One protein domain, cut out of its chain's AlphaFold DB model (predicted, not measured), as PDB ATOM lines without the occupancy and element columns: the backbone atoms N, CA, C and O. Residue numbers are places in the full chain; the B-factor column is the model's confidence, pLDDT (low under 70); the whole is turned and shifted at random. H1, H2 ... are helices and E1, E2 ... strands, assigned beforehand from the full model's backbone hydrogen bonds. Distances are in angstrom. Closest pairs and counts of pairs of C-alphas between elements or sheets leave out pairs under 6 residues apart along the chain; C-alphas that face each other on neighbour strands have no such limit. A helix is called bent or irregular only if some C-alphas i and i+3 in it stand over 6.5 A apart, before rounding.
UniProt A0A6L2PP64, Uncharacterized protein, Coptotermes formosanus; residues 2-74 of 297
ATOM      1  N   THR A   2     218.917 128.504 262.971       94.31
ATOM      2  CA  THR A   2     219.610 127.641 261.990       94.31
ATOM      3  C   THR A   2     219.254 126.174 262.231       94.31
ATOM      4  O   THR A   2     218.942 125.787 263.353       94.31
ATOM      5  N   TYR A   3     219.306 125.356 261.177       95.88
ATOM      6  CA  TYR A   3     219.040 123.919 261.258       95.88
ATOM      7  C   TYR A   3     220.250 123.129 260.770       95.88
ATOM      8  O   TYR A   3     220.751 123.352 259.662       95.88
ATOM      9  N   SER A   4     220.712 122.184 261.588       94.50
ATOM     10  CA  SER A   4     221.798 121.264 261.252       94.50
ATOM     11  C   SER A   4     221.314 119.823 261.191       94.50
ATOM     12  O   SER A   4     220.400 119.429 261.910       94.50
ATOM     13  N   SER A   5     221.959 119.007 260.364       95.88
ATOM     14  CA  SER A   5     221.674 117.576 260.321       95.88
ATOM     15  C   SER A   5     222.218 116.885 261.568       95.88
ATOM     16  O   SER A   5     223.426 116.903 261.785       95.88
ATOM     17  N   SER A   6     221.359 116.222 262.340       96.06
ATOM     18  CA  SER A   6     221.775 115.367 263.461       96.06
ATOM     19  C   SER A   6     222.543 114.127 262.989       96.06
ATOM     20  O   SER A   6     223.540 113.750 263.587       96.06
ATOM     21  N   LYS A   7     222.126 113.530 261.867       97.31
ATOM     22  CA  LYS A   7     222.719 112.301 261.310       97.31
ATOM     23  C   LYS A   7     224.087 112.505 260.652       97.31
ATOM     24  O   LYS A   7     224.914 111.599 260.665       97.31
ATOM     25  N   TYR A   8     224.300 113.651 260.005       95.25
ATOM     26  CA  TYR A   8     225.487 113.893 259.170       95.25
ATOM     27  C   TYR A   8     226.451 114.944 259.738       95.25
ATOM     28  O   TYR A   8     227.465 115.251 259.100       95.25
ATOM     29  N   SER A   9     226.133 115.506 260.905       95.12
ATOM     30  CA  SER A   9     227.076 116.312 261.681       95.12
ATOM     31  C   SER A   9     227.876 115.411 262.616       95.12
ATOM     32  O   SER A   9     227.361 114.448 263.170       95.12
ATOM     33  N   ASN A  10     229.157 115.720 262.773       95.88
ATOM     34  CA  ASN A  10     230.126 114.938 263.531       95.88
ATOM     35  C   ASN A  10     231.028 115.899 264.321       95.88
ATOM     36  O   ASN A  10     231.090 117.092 264.022       95.88
ATOM     37  N   ASP A  11     231.884 115.372 265.197       95.31
ATOM     38  CA  ASP A  11     232.852 116.183 265.958       95.31
ATOM     39  C   ASP A  11     233.816 117.009 265.102       95.31
ATOM     40  O   ASP A  11     234.424 117.969 265.572       95.31
ATOM     41  N   ARG A  12     233.977 116.648 263.828       95.00
ATOM     42  CA  ARG A  12     234.852 117.360 262.891       95.00
ATOM     43  C   ARG A  12     234.120 118.448 262.107       95.00
ATOM     44  O   ARG A  12     234.760 119.395 261.642       95.00
ATOM     45  N   ARG A  13     232.807 118.310 261.904       94.88
ATOM     46  CA  ARG A  13     232.035 119.150 260.983       94.88
ATOM     47  C   ARG A  13     230.548 119.174 261.312       94.88
ATOM     48  O   ARG A  13     229.975 118.136 261.609       94.88
ATOM     49  N   THR A  14     229.912 120.310 261.081       95.75
ATOM     50  CA  THR A  14     228.457 120.452 261.147       95.75
ATOM     51  C   THR A  14     227.915 120.690 259.745       95.75
ATOM     52  O   THR A  14     228.456 121.506 258.988       95.75
ATOM     53  N   MET A  15     226.877 119.944 259.375       95.38
ATOM     54  CA  MET A  15     226.169 120.122 258.110       95.38
ATOM     55  C   MET A  15     224.888 120.907 258.349       95.38
ATOM     56  O   MET A  15     224.059 120.488 259.152       95.38
ATOM     57  N   TYR A  16     224.718 122.010 257.625       95.75
ATOM     58  CA  TYR A  16     223.563 122.894 257.752       95.75
ATOM     59  C   TYR A  16     222.643 122.782 256.542       95.75
ATOM     60  O   TYR A  16     223.106 122.583 255.414       95.75
ATOM     61  N   ILE A  17     221.343 122.945 256.786       95.56
ATOM     62  CA  ILE A  17     220.375 123.218 255.725       95.56
ATOM     63  C   ILE A  17     220.634 124.645 255.249       95.56
ATOM     64  O   ILE A  17     220.700 125.567 256.060       95.56
ATOM     65  N   ALA A  18     220.833 124.820 253.946       95.69
ATOM     66  CA  ALA A  18     221.150 126.118 253.379       95.69
ATOM     67  C   ALA A  18     220.558 126.282 251.981       95.69
ATOM     68  O   ALA A  18     220.511 125.334 251.189       95.69
ATOM     69  N   LEU A  19     220.169 127.516 251.674       96.25
ATOM     70  CA  LEU A  19     219.746 127.938 250.346       96.25
ATOM     71  C   LEU A  19     220.730 128.975 249.805       96.25
ATOM     72  O   LEU A  19     221.287 129.780 250.547       96.25
ATOM     73  N   ASN A  20     220.966 128.959 248.497       95.56
ATOM     74  CA  ASN A  20     221.639 130.057 247.812       95.56
ATOM     75  C   ASN A  20     220.747 131.305 247.785       95.56
ATOM     76  O   ASN A  20     219.543 131.226 248.001       95.56
ATOM     77  N   ARG A  21     221.318 132.450 247.394       93.00
ATOM     78  CA  ARG A  21     220.560 133.699 247.172       93.00
ATOM     79  C   ARG A  21     219.420 133.551 246.152       93.00
ATOM     80  O   ARG A  21     218.464 134.305 246.195       93.00
ATOM     81  N   HIS A  22     219.512 132.557 245.269       95.06
ATOM     82  CA  HIS A  22     218.478 132.205 244.290       95.06
ATOM     83  C   HIS A  22     217.433 131.205 244.822       95.06
ATOM     84  O   HIS A  22     216.688 130.634 244.036       95.06
ATOM     85  N   GLY A  23     217.433 130.887 246.122       94.44
ATOM     86  CA  GLY A  23     216.517 129.910 246.726       94.44
ATOM     87  C   GLY A  23     216.834 128.441 246.422       94.44
ATOM     88  O   GLY A  23     216.138 127.547 246.889       94.44
ATOM     89  N   GLN A  24     217.897 128.155 245.667       95.88
ATOM     90  CA  GLN A  24     218.298 126.784 245.341       95.88
ATOM     91  C   GLN A  24     218.970 126.095 246.528       95.88
ATOM     92  O   GLN A  24     219.759 126.718 247.245       95.88
ATOM     93  N   SER A  25     218.724 124.795 246.692       96.19
ATOM     94  CA  SER A  25     219.358 124.004 247.746       96.19
ATOM     95  C   SER A  25     220.879 123.974 247.588       96.19
ATOM     96  O   SER A  25     221.426 123.834 246.491       96.19
ATOM     97  N   ARG A  26     221.590 124.116 248.709       93.69
ATOM     98  CA  ARG A  26     223.050 124.074 248.744       93.69
ATOM     99  C   ARG A  26     223.547 123.248 249.914       93.69
ATOM    100  O   ARG A  26     223.026 123.302 251.020       93.69
ATOM    101  N   LYS A  27     224.647 122.533 249.681       93.69
ATOM    102  CA  LYS A  27     225.406 121.869 250.737       93.69
ATOM    103  C   LYS A  27     226.298 122.883 251.455       93.69
ATOM    104  O   LYS A  27     227.238 123.405 250.854       93.69
ATOM    105  N   LEU A  28     226.035 123.117 252.740       94.12
ATOM    106  CA  LEU A  28     226.887 123.919 253.614       94.12
ATOM    107  C   LEU A  28     227.485 123.034 254.709       94.12
ATOM    108  O   LEU A  28     226.770 122.376 255.463       94.12
ATOM    109  N   GLN A  29     228.813 123.005 254.780       94.69
ATOM    110  CA  GLN A  29     229.559 122.229 255.762       94.69
ATOM    111  C   GLN A  29     230.584 123.139 256.424       94.69
ATOM    112  O   GLN A  29     231.446 123.694 255.744       94.69
ATOM    113  N   VAL A  30     230.520 123.242 257.745       94.50
ATOM    114  CA  VAL A  30     231.461 124.041 258.535       94.50
ATOM    115  C   VAL A  30     232.275 123.114 259.421       94.50
ATOM    116  O   VAL A  30     231.738 122.174 260.000       94.50
ATOM    117  N   LYS A  31     233.592 123.325 259.489       94.56
ATOM    118  CA  LYS A  31     234.462 122.574 260.407       94.56
ATOM    119  C   LYS A  31     234.228 123.075 261.834       94.56
ATOM    120  O   LYS A  31     234.092 124.275 262.022       94.56
ATOM    121  N   ARG A  32     234.254 122.193 262.839       89.06
ATOM    122  CA  ARG A  32     233.894 122.551 264.230       89.06
ATOM    123  C   ARG A  32     234.727 123.698 264.824       89.06
ATOM    124  O   ARG A  32     234.191 124.515 265.553       89.06
ATOM    125  N   LYS A  33     236.021 123.765 264.496       89.25
ATOM    126  CA  LYS A  33     236.946 124.817 264.963       89.25
ATOM    127  C   LYS A  33     237.094 125.994 263.988       89.25
ATOM    128  O   LYS A  33     237.937 126.854 264.203       89.25
ATOM    129  N   ALA A  34     236.359 125.996 262.873       89.06
ATOM    130  CA  ALA A  34     236.430 127.095 261.916       89.06
ATOM    131  C   ALA A  34     235.458 128.211 262.320       89.06
ATOM    132  O   ALA A  34     234.370 127.910 262.817       89.06
ATOM    133  N   PRO A  35     235.807 129.484 262.066       88.38
ATOM    134  CA  PRO A  35     234.870 130.578 262.258       88.38
ATOM    135  C   PRO A  35     233.641 130.366 261.366       88.38
ATOM    136  O   PRO A  35     233.760 129.975 260.201       88.38
ATOM    137  N   LEU A  36     232.453 130.625 261.917       84.62
ATOM    138  CA  LEU A  36     231.175 130.398 261.234       84.62
ATOM    139  C   LEU A  36     231.021 131.264 259.968       84.62
ATOM    140  O   LEU A  36     230.312 130.867 259.045       84.62
ATOM    141  N   GLY A  37     231.725 132.399 259.879       84.81
ATOM    142  CA  GLY A  37     231.783 133.249 258.687       84.81
ATOM    143  C   GLY A  37     230.396 133.584 258.124       84.81
ATOM    144  O   GLY A  37     229.461 133.869 258.868       84.81
ATOM    145  N   ASN A  38     230.244 133.475 256.803       82.88
ATOM    146  CA  ASN A  38     229.001 133.786 256.078       82.88
ATOM    147  C   ASN A  38     227.924 132.691 256.187       82.88
ATOM    148  O   ASN A  38     227.103 132.531 255.281       82.88
ATOM    149  N   LEU A  39     227.927 131.895 257.257       88.94
ATOM    150  CA  LEU A  39     226.891 130.892 257.488       88.94
ATOM    151  C   LEU A  39     225.508 131.538 257.623       88.94
ATOM    152  O   LEU A  39     224.529 130.998 257.108       88.94
ATOM    153  N   SER A  40     225.447 132.725 258.231       84.56
ATOM    154  CA  SER A  40     224.208 133.487 258.388       84.56
ATOM    155  C   SER A  40     223.525 133.785 257.053       84.56
ATOM    156  O   SER A  40     222.312 133.655 256.950       84.56
ATOM    157  N   SER A  41     224.292 134.084 256.000       91.38
ATOM    158  CA  SER A  41     223.747 134.462 254.691       91.38
ATOM    159  C   SER A  41     222.967 133.355 253.982       91.38
ATOM    160  O   SER A  41     222.192 133.654 253.079       91.38
ATOM    161  N   TYR A  42     223.209 132.089 254.331       93.75
ATOM    162  CA  TYR A  42     222.656 130.946 253.595       93.75
ATOM    163  C   TYR A  42     221.859 129.981 254.472       93.75
ATOM    164  O   TYR A  42     220.999 129.273 253.954       93.75
ATOM    165  N   ALA A  43     222.164 129.910 255.770       95.00
ATOM    166  CA  ALA A  43     221.583 128.930 256.685       95.00
ATOM    167  C   ALA A  43     220.627 129.538 257.718       95.00
ATOM    168  O   ALA A  43     220.020 128.791 258.486       95.00
ATOM    169  N   MET A  44     220.495 130.871 257.774       92.94
ATOM    170  CA  MET A  44     219.479 131.476 258.626       92.94
ATOM    171  C   MET A  44     218.095 131.283 258.029       92.94
ATOM    172  O   MET A  44     217.834 131.638 256.883       92.94
ATOM    173  N   VAL A  45     217.209 130.744 258.857       93.12
ATOM    174  CA  VAL A  45     215.805 130.538 258.533       93.12
ATOM    175  C   VAL A  45     214.962 131.332 259.524       93.12
ATOM    176  O   VAL A  45     215.256 131.365 260.729       93.12
ATOM    177  N   LEU A  46     213.935 131.985 258.986       94.25
ATOM    178  CA  LEU A  46     212.859 132.612 259.738       94.25
ATOM    179  C   LEU A  46     211.635 131.706 259.641       94.25
ATOM    180  O   LEU A  46     211.184 131.392 258.538       94.25
ATOM    181  N   ILE A  47     211.119 131.282 260.789       94.94
ATOM    182  CA  ILE A  47     209.867 130.534 260.857       94.94
ATOM    183  C   ILE A  47     208.741 131.540 260.631       94.94
ATOM    184  O   ILE A  47     208.703 132.580 261.286       94.94
ATOM    185  N   LYS A  48     207.861 131.251 259.673       95.12
ATOM    186  CA  LYS A  48     206.698 132.083 259.364       95.12
ATOM    187  C   LYS A  48     205.426 131.326 259.704       95.12
ATOM    188  O   LYS A  48     205.346 130.125 259.459       95.12
ATOM    189  N   HIS A  49     204.453 132.054 260.235       97.44
ATOM    190  CA  HIS A  49     203.098 131.557 260.398       97.44
ATOM    191  C   HIS A  49     202.438 131.369 259.024       97.44
ATOM    192  O   HIS A  49     202.737 132.108 258.081       97.44
ATOM    193  N   VAL A  50     201.557 130.380 258.914       97.25
ATOM    194  CA  VAL A  50     200.736 130.131 257.725       97.25
ATOM    195  C   VAL A  50     199.282 130.215 258.163       97.25
ATOM    196  O   VAL A  50     198.931 129.637 259.182       97.25
ATOM    197  N   GLU A  51     198.464 130.962 257.427       98.00
ATOM    198  CA  GLU A  51     197.036 131.132 257.723       98.00
ATOM    199  C   GLU A  51     196.261 129.817 257.612       98.00
ATOM    200  O   GLU A  51     196.504 129.015 256.703       98.00
ATOM    201  N   ASP A  52     195.281 129.639 258.496       98.25
ATOM    202  CA  ASP A  52     194.504 128.403 258.599       98.25
ATOM    203  C   ASP A  52     193.709 128.102 257.328       98.25
ATOM    204  O   ASP A  52     193.617 126.945 256.916       98.25
ATOM    205  N   GLU A  53     193.176 129.128 256.660       97.81
ATOM    206  CA  GLU A  53     192.434 128.969 255.402       97.81
ATOM    207  C   GLU A  53     193.294 128.318 254.312       97.81
ATOM    208  O   GLU A  53     192.852 127.398 253.623       97.81
ATOM    209  N   ARG A  54     194.571 128.708 254.215       96.44
ATOM    210  CA  ARG A  54     195.514 128.125 253.248       96.44
ATOM    211  C   ARG A  54     195.854 126.675 253.576       96.44
ATOM    212  O   ARG A  54     196.099 125.882 252.667       96.44
ATOM    213  N   VAL A  55     195.907 126.331 254.862       97.06
ATOM    214  CA  VAL A  55     196.148 124.954 255.312       97.06
ATOM    215  C   VAL A  55     194.931 124.077 255.016       97.06
ATOM    216  O   VAL A  55     195.109 122.953 254.546       97.06
ATOM    217  N   LYS A  56     193.712 124.597 255.217       97.62
ATOM    218  CA  LYS A  56     192.455 123.915 254.868       97.62
ATOM    219  C   LYS A  56     192.358 123.642 253.365       97.62
ATOM    220  O   LYS A  56     192.180 122.487 252.992       97.62
ATOM    221  N   ASP A  57     192.587 124.648 252.512       96.88
ATOM    222  CA  ASP A  57     192.588 124.467 251.047       96.88
ATOM    223  C   ASP A  57     193.625 123.423 250.595       96.88
ATOM    224  O   ASP A  57     193.344 122.541 249.779       96.88
ATOM    225  N   LEU A  58     194.829 123.459 251.176       95.88
ATOM    226  CA  LEU A  58     195.856 122.456 250.896       95.88
ATOM    227  C   LEU A  58     195.411 121.046 251.320       95.88
ATOM    228  O   LEU A  58     195.639 120.091 250.576       95.88
ATOM    229  N   ALA A  59     194.794 120.906 252.495       96.12
ATOM    230  CA  ALA A  59     194.309 119.626 253.001       96.12
ATOM    231  C   ALA A  59     193.203 119.049 252.106       96.12
ATOM    232  O   ALA A  59     193.294 117.886 251.704       96.12
ATOM    233  N   GLU A  60     192.218 119.863 251.716       96.38
ATOM    234  CA  GLU A  60     191.178 119.461 250.764       96.38
ATOM    235  C   GLU A  60     191.781 119.018 249.428       96.38
ATOM    236  O   GLU A  60     191.423 117.964 248.900       96.38
ATOM    237  N   ARG A  61     192.755 119.769 248.901       93.94
ATOM    238  CA  ARG A  61     193.447 119.424 247.652       93.94
ATOM    239  C   ARG A  61     194.163 118.078 247.744       93.94
ATOM    240  O   ARG A  61     194.088 117.281 246.810       93.94
ATOM    241  N   ILE A  62     194.836 117.801 248.862       94.31
ATOM    242  CA  ILE A  62     195.509 116.516 249.101       94.31
ATOM    243  C   ILE A  62     194.488 115.369 249.158       94.31
ATOM    244  O   ILE A  62     194.724 114.320 248.555       94.31
ATOM    245  N   MET A  63     193.350 115.566 249.832       93.38
ATOM    246  CA  MET A  63     192.292 114.554 249.936       93.38
ATOM    247  C   MET A  63     191.658 114.245 248.575       93.38
ATOM    248  O   MET A  63     191.598 113.077 248.191       93.38
ATOM    249  N   ARG A  64     191.324 115.271 247.780       90.94
ATOM    250  CA  ARG A  64     190.777 115.102 246.419       90.94
ATOM    251  C   ARG A  64     191.720 114.320 245.501       90.94
ATOM    252  O   ARG A  64     191.290 113.421 244.776       90.94
ATOM    253  N   VAL A  65     193.024 114.621 245.543       88.56
ATOM    254  CA  VAL A  65     194.032 113.869 244.770       88.56
ATOM    255  C   VAL A  65     194.079 112.410 245.226       88.56
ATOM    256  O   VAL A  65     194.128 111.505 244.393       88.56
ATOM    257  N   ARG A  66     194.029 112.160 246.538       88.81
ATOM    258  CA  ARG A  66     194.054 110.807 247.103       88.81
ATOM    259  C   ARG A  66     192.817 109.983 246.720       88.81
ATOM    260  O   ARG A  66     192.968 108.795 246.442       88.81
ATOM    261  N   GLU A  67     191.630 110.578 246.704       89.38
ATOM    262  CA  GLU A  67     190.384 109.922 246.275       89.38
ATOM    263  C   GLU A  67     190.400 109.602 244.780       89.38
ATOM    264  O   GLU A  67     190.048 108.492 244.377       89.38
ATOM    265  N   SER A  68     190.901 110.531 243.962       83.19
ATOM    266  CA  SER A  68     191.044 110.339 242.512       83.19
ATOM    267  C   SER A  68     191.987 109.175 242.179       83.19
ATOM    268  O   SER A  68     191.705 108.367 241.297       83.19
ATOM    269  N   LEU A  69     193.089 109.035 242.927       83.12
ATOM    270  CA  LEU A  69     194.019 107.910 242.778       83.12
ATOM    271  C   LEU A  69     193.416 106.563 243.208       83.12
ATOM    272  O   LEU A  69     193.806 105.534 242.663       83.12
ATOM    273  N   GLN A  70     192.486 106.551 244.168       82.38
ATOM    274  CA  GLN A  70     191.816 105.326 244.626       82.38
ATOM    275  C   GLN A  70     190.684 104.889 243.695       82.38
ATOM    276  O   GLN A  70     190.508 103.700 243.460       82.38
ATOM    277  N   THR A  71     189.933 105.844 243.148       79.38
ATOM    278  CA  THR A  71     188.784 105.574 242.271       79.38
ATOM    279  C   THR A  71     189.179 105.274 240.825       79.38
ATOM    280  O   THR A  71     188.319 104.935 240.017       79.38
ATOM    281  N   GLY A  72     190.465 105.391 240.468       63.50
ATOM    282  CA  GLY A  72     190.948 105.137 239.105       63.50
ATOM    283  C   GLY A  72     190.368 106.095 238.056       63.50
ATOM    284  O   GLY A  72     190.540 105.876 236.856       63.50
ATOM    285  N   SER A  73     189.688 107.159 238.497       59.47
ATOM    286  CA  SER A  73     189.097 108.166 237.629       59.47
ATOM    287  C   SER A  73     190.214 108.974 236.974       59.47
ATOM    288  O   SER A  73     191.042 109.601 237.643       59.47
ATOM    289  N   ARG A  74     190.284 108.923 235.640       58.03
ATOM    290  CA  ARG A  74     191.233 109.722 234.861       58.03
ATOM    291  C   ARG A  74     190.873 111.192 235.053       58.03
ATOM    292  O   ARG A  74     189.791 111.618 234.665       58.03
TER     293      ARG A  74
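What this domain is: This is residues 2 to 74 of the 297 residues of an uncharacterized protein of Coptotermes formosanus (UniProt A0A6L2PP64). A small head, residues 2 to 46, sends out a long arm, residues 47 to 74, which ends in the helix H2 and its tail. The head is a hairpin of two strands, E1 and E2, with the short helix H1 packed on it; the arm sticks out free and makes much of the length. The printed part has 73 residues with two named strands and two named helices, in the order E1, E2, H1, H2; the sheet has the order E1 - E2 and is antiparallel, and the class is mixed, helices and strands. The whole is extended, with a radius of gyration of the C-alphas of 19.2 A and spans of 56 by 26 by 21 A.

Where its parts are: Start at C-alpha 2 at (219.610, 127.641, 261.990); residues 2 to 12 hold no named element. Find C-alpha 13 at (232.035, 119.150, 260.983), where E1 begins; it runs through residues 13 to 19 for 18.5 A. Next comes E2, residues 25 to 31, 19.8 A long. H1 follows with residues 37 to 43; it is irregular, with C-alphas 37 and 40 standing 7.6 A apart. Then look for H2, residues 52 to 71, which runs 28.6 A to C-alpha 71 at (188.784, 105.574, 242.271).

How they stand to each other: Look first at the hairpin of E1 and E2, antiparallel neighbours whose directions stand at 154 degrees. There you will find N 14 and O 30 within hydrogen-bond range at 2.8 A, and N 26 and O 18 at 3.0 A. Move on to H1: it has 6 pairs of C-alphas within 8 A with E1, the closest being those of Ala 18 and Ala 43 at 4.4 A. With E2 it has 2 such pairs, the closest being the C-alphas of Leu 28 and Ala 43 at 7.9 A. H2 is apart from E1, from E2 and from H1. In H2 each O i to N i+4 pair is within hydrogen-bond range; in H1 it is 1 of 3, beside 2 of 4 O i to N i+3 pairs.

The domain as a whole: The two C-alphas farthest apart are those of Lys 33 and Ser 73, at 57.6 A. Residues 47 to 74, of which 52 to 71 belong to H2, stand free; the body without them has 45 residues and spans 30 by 22 by 17 A. The printed part has no cut. The links E1 to E2 and E2 to H1 are tight, and that from H1 to H2, 8 residues, is short. The mean pLDDT of the printed part is 91.8; look at residues 72 to 74 for the model's low confidence, under 70.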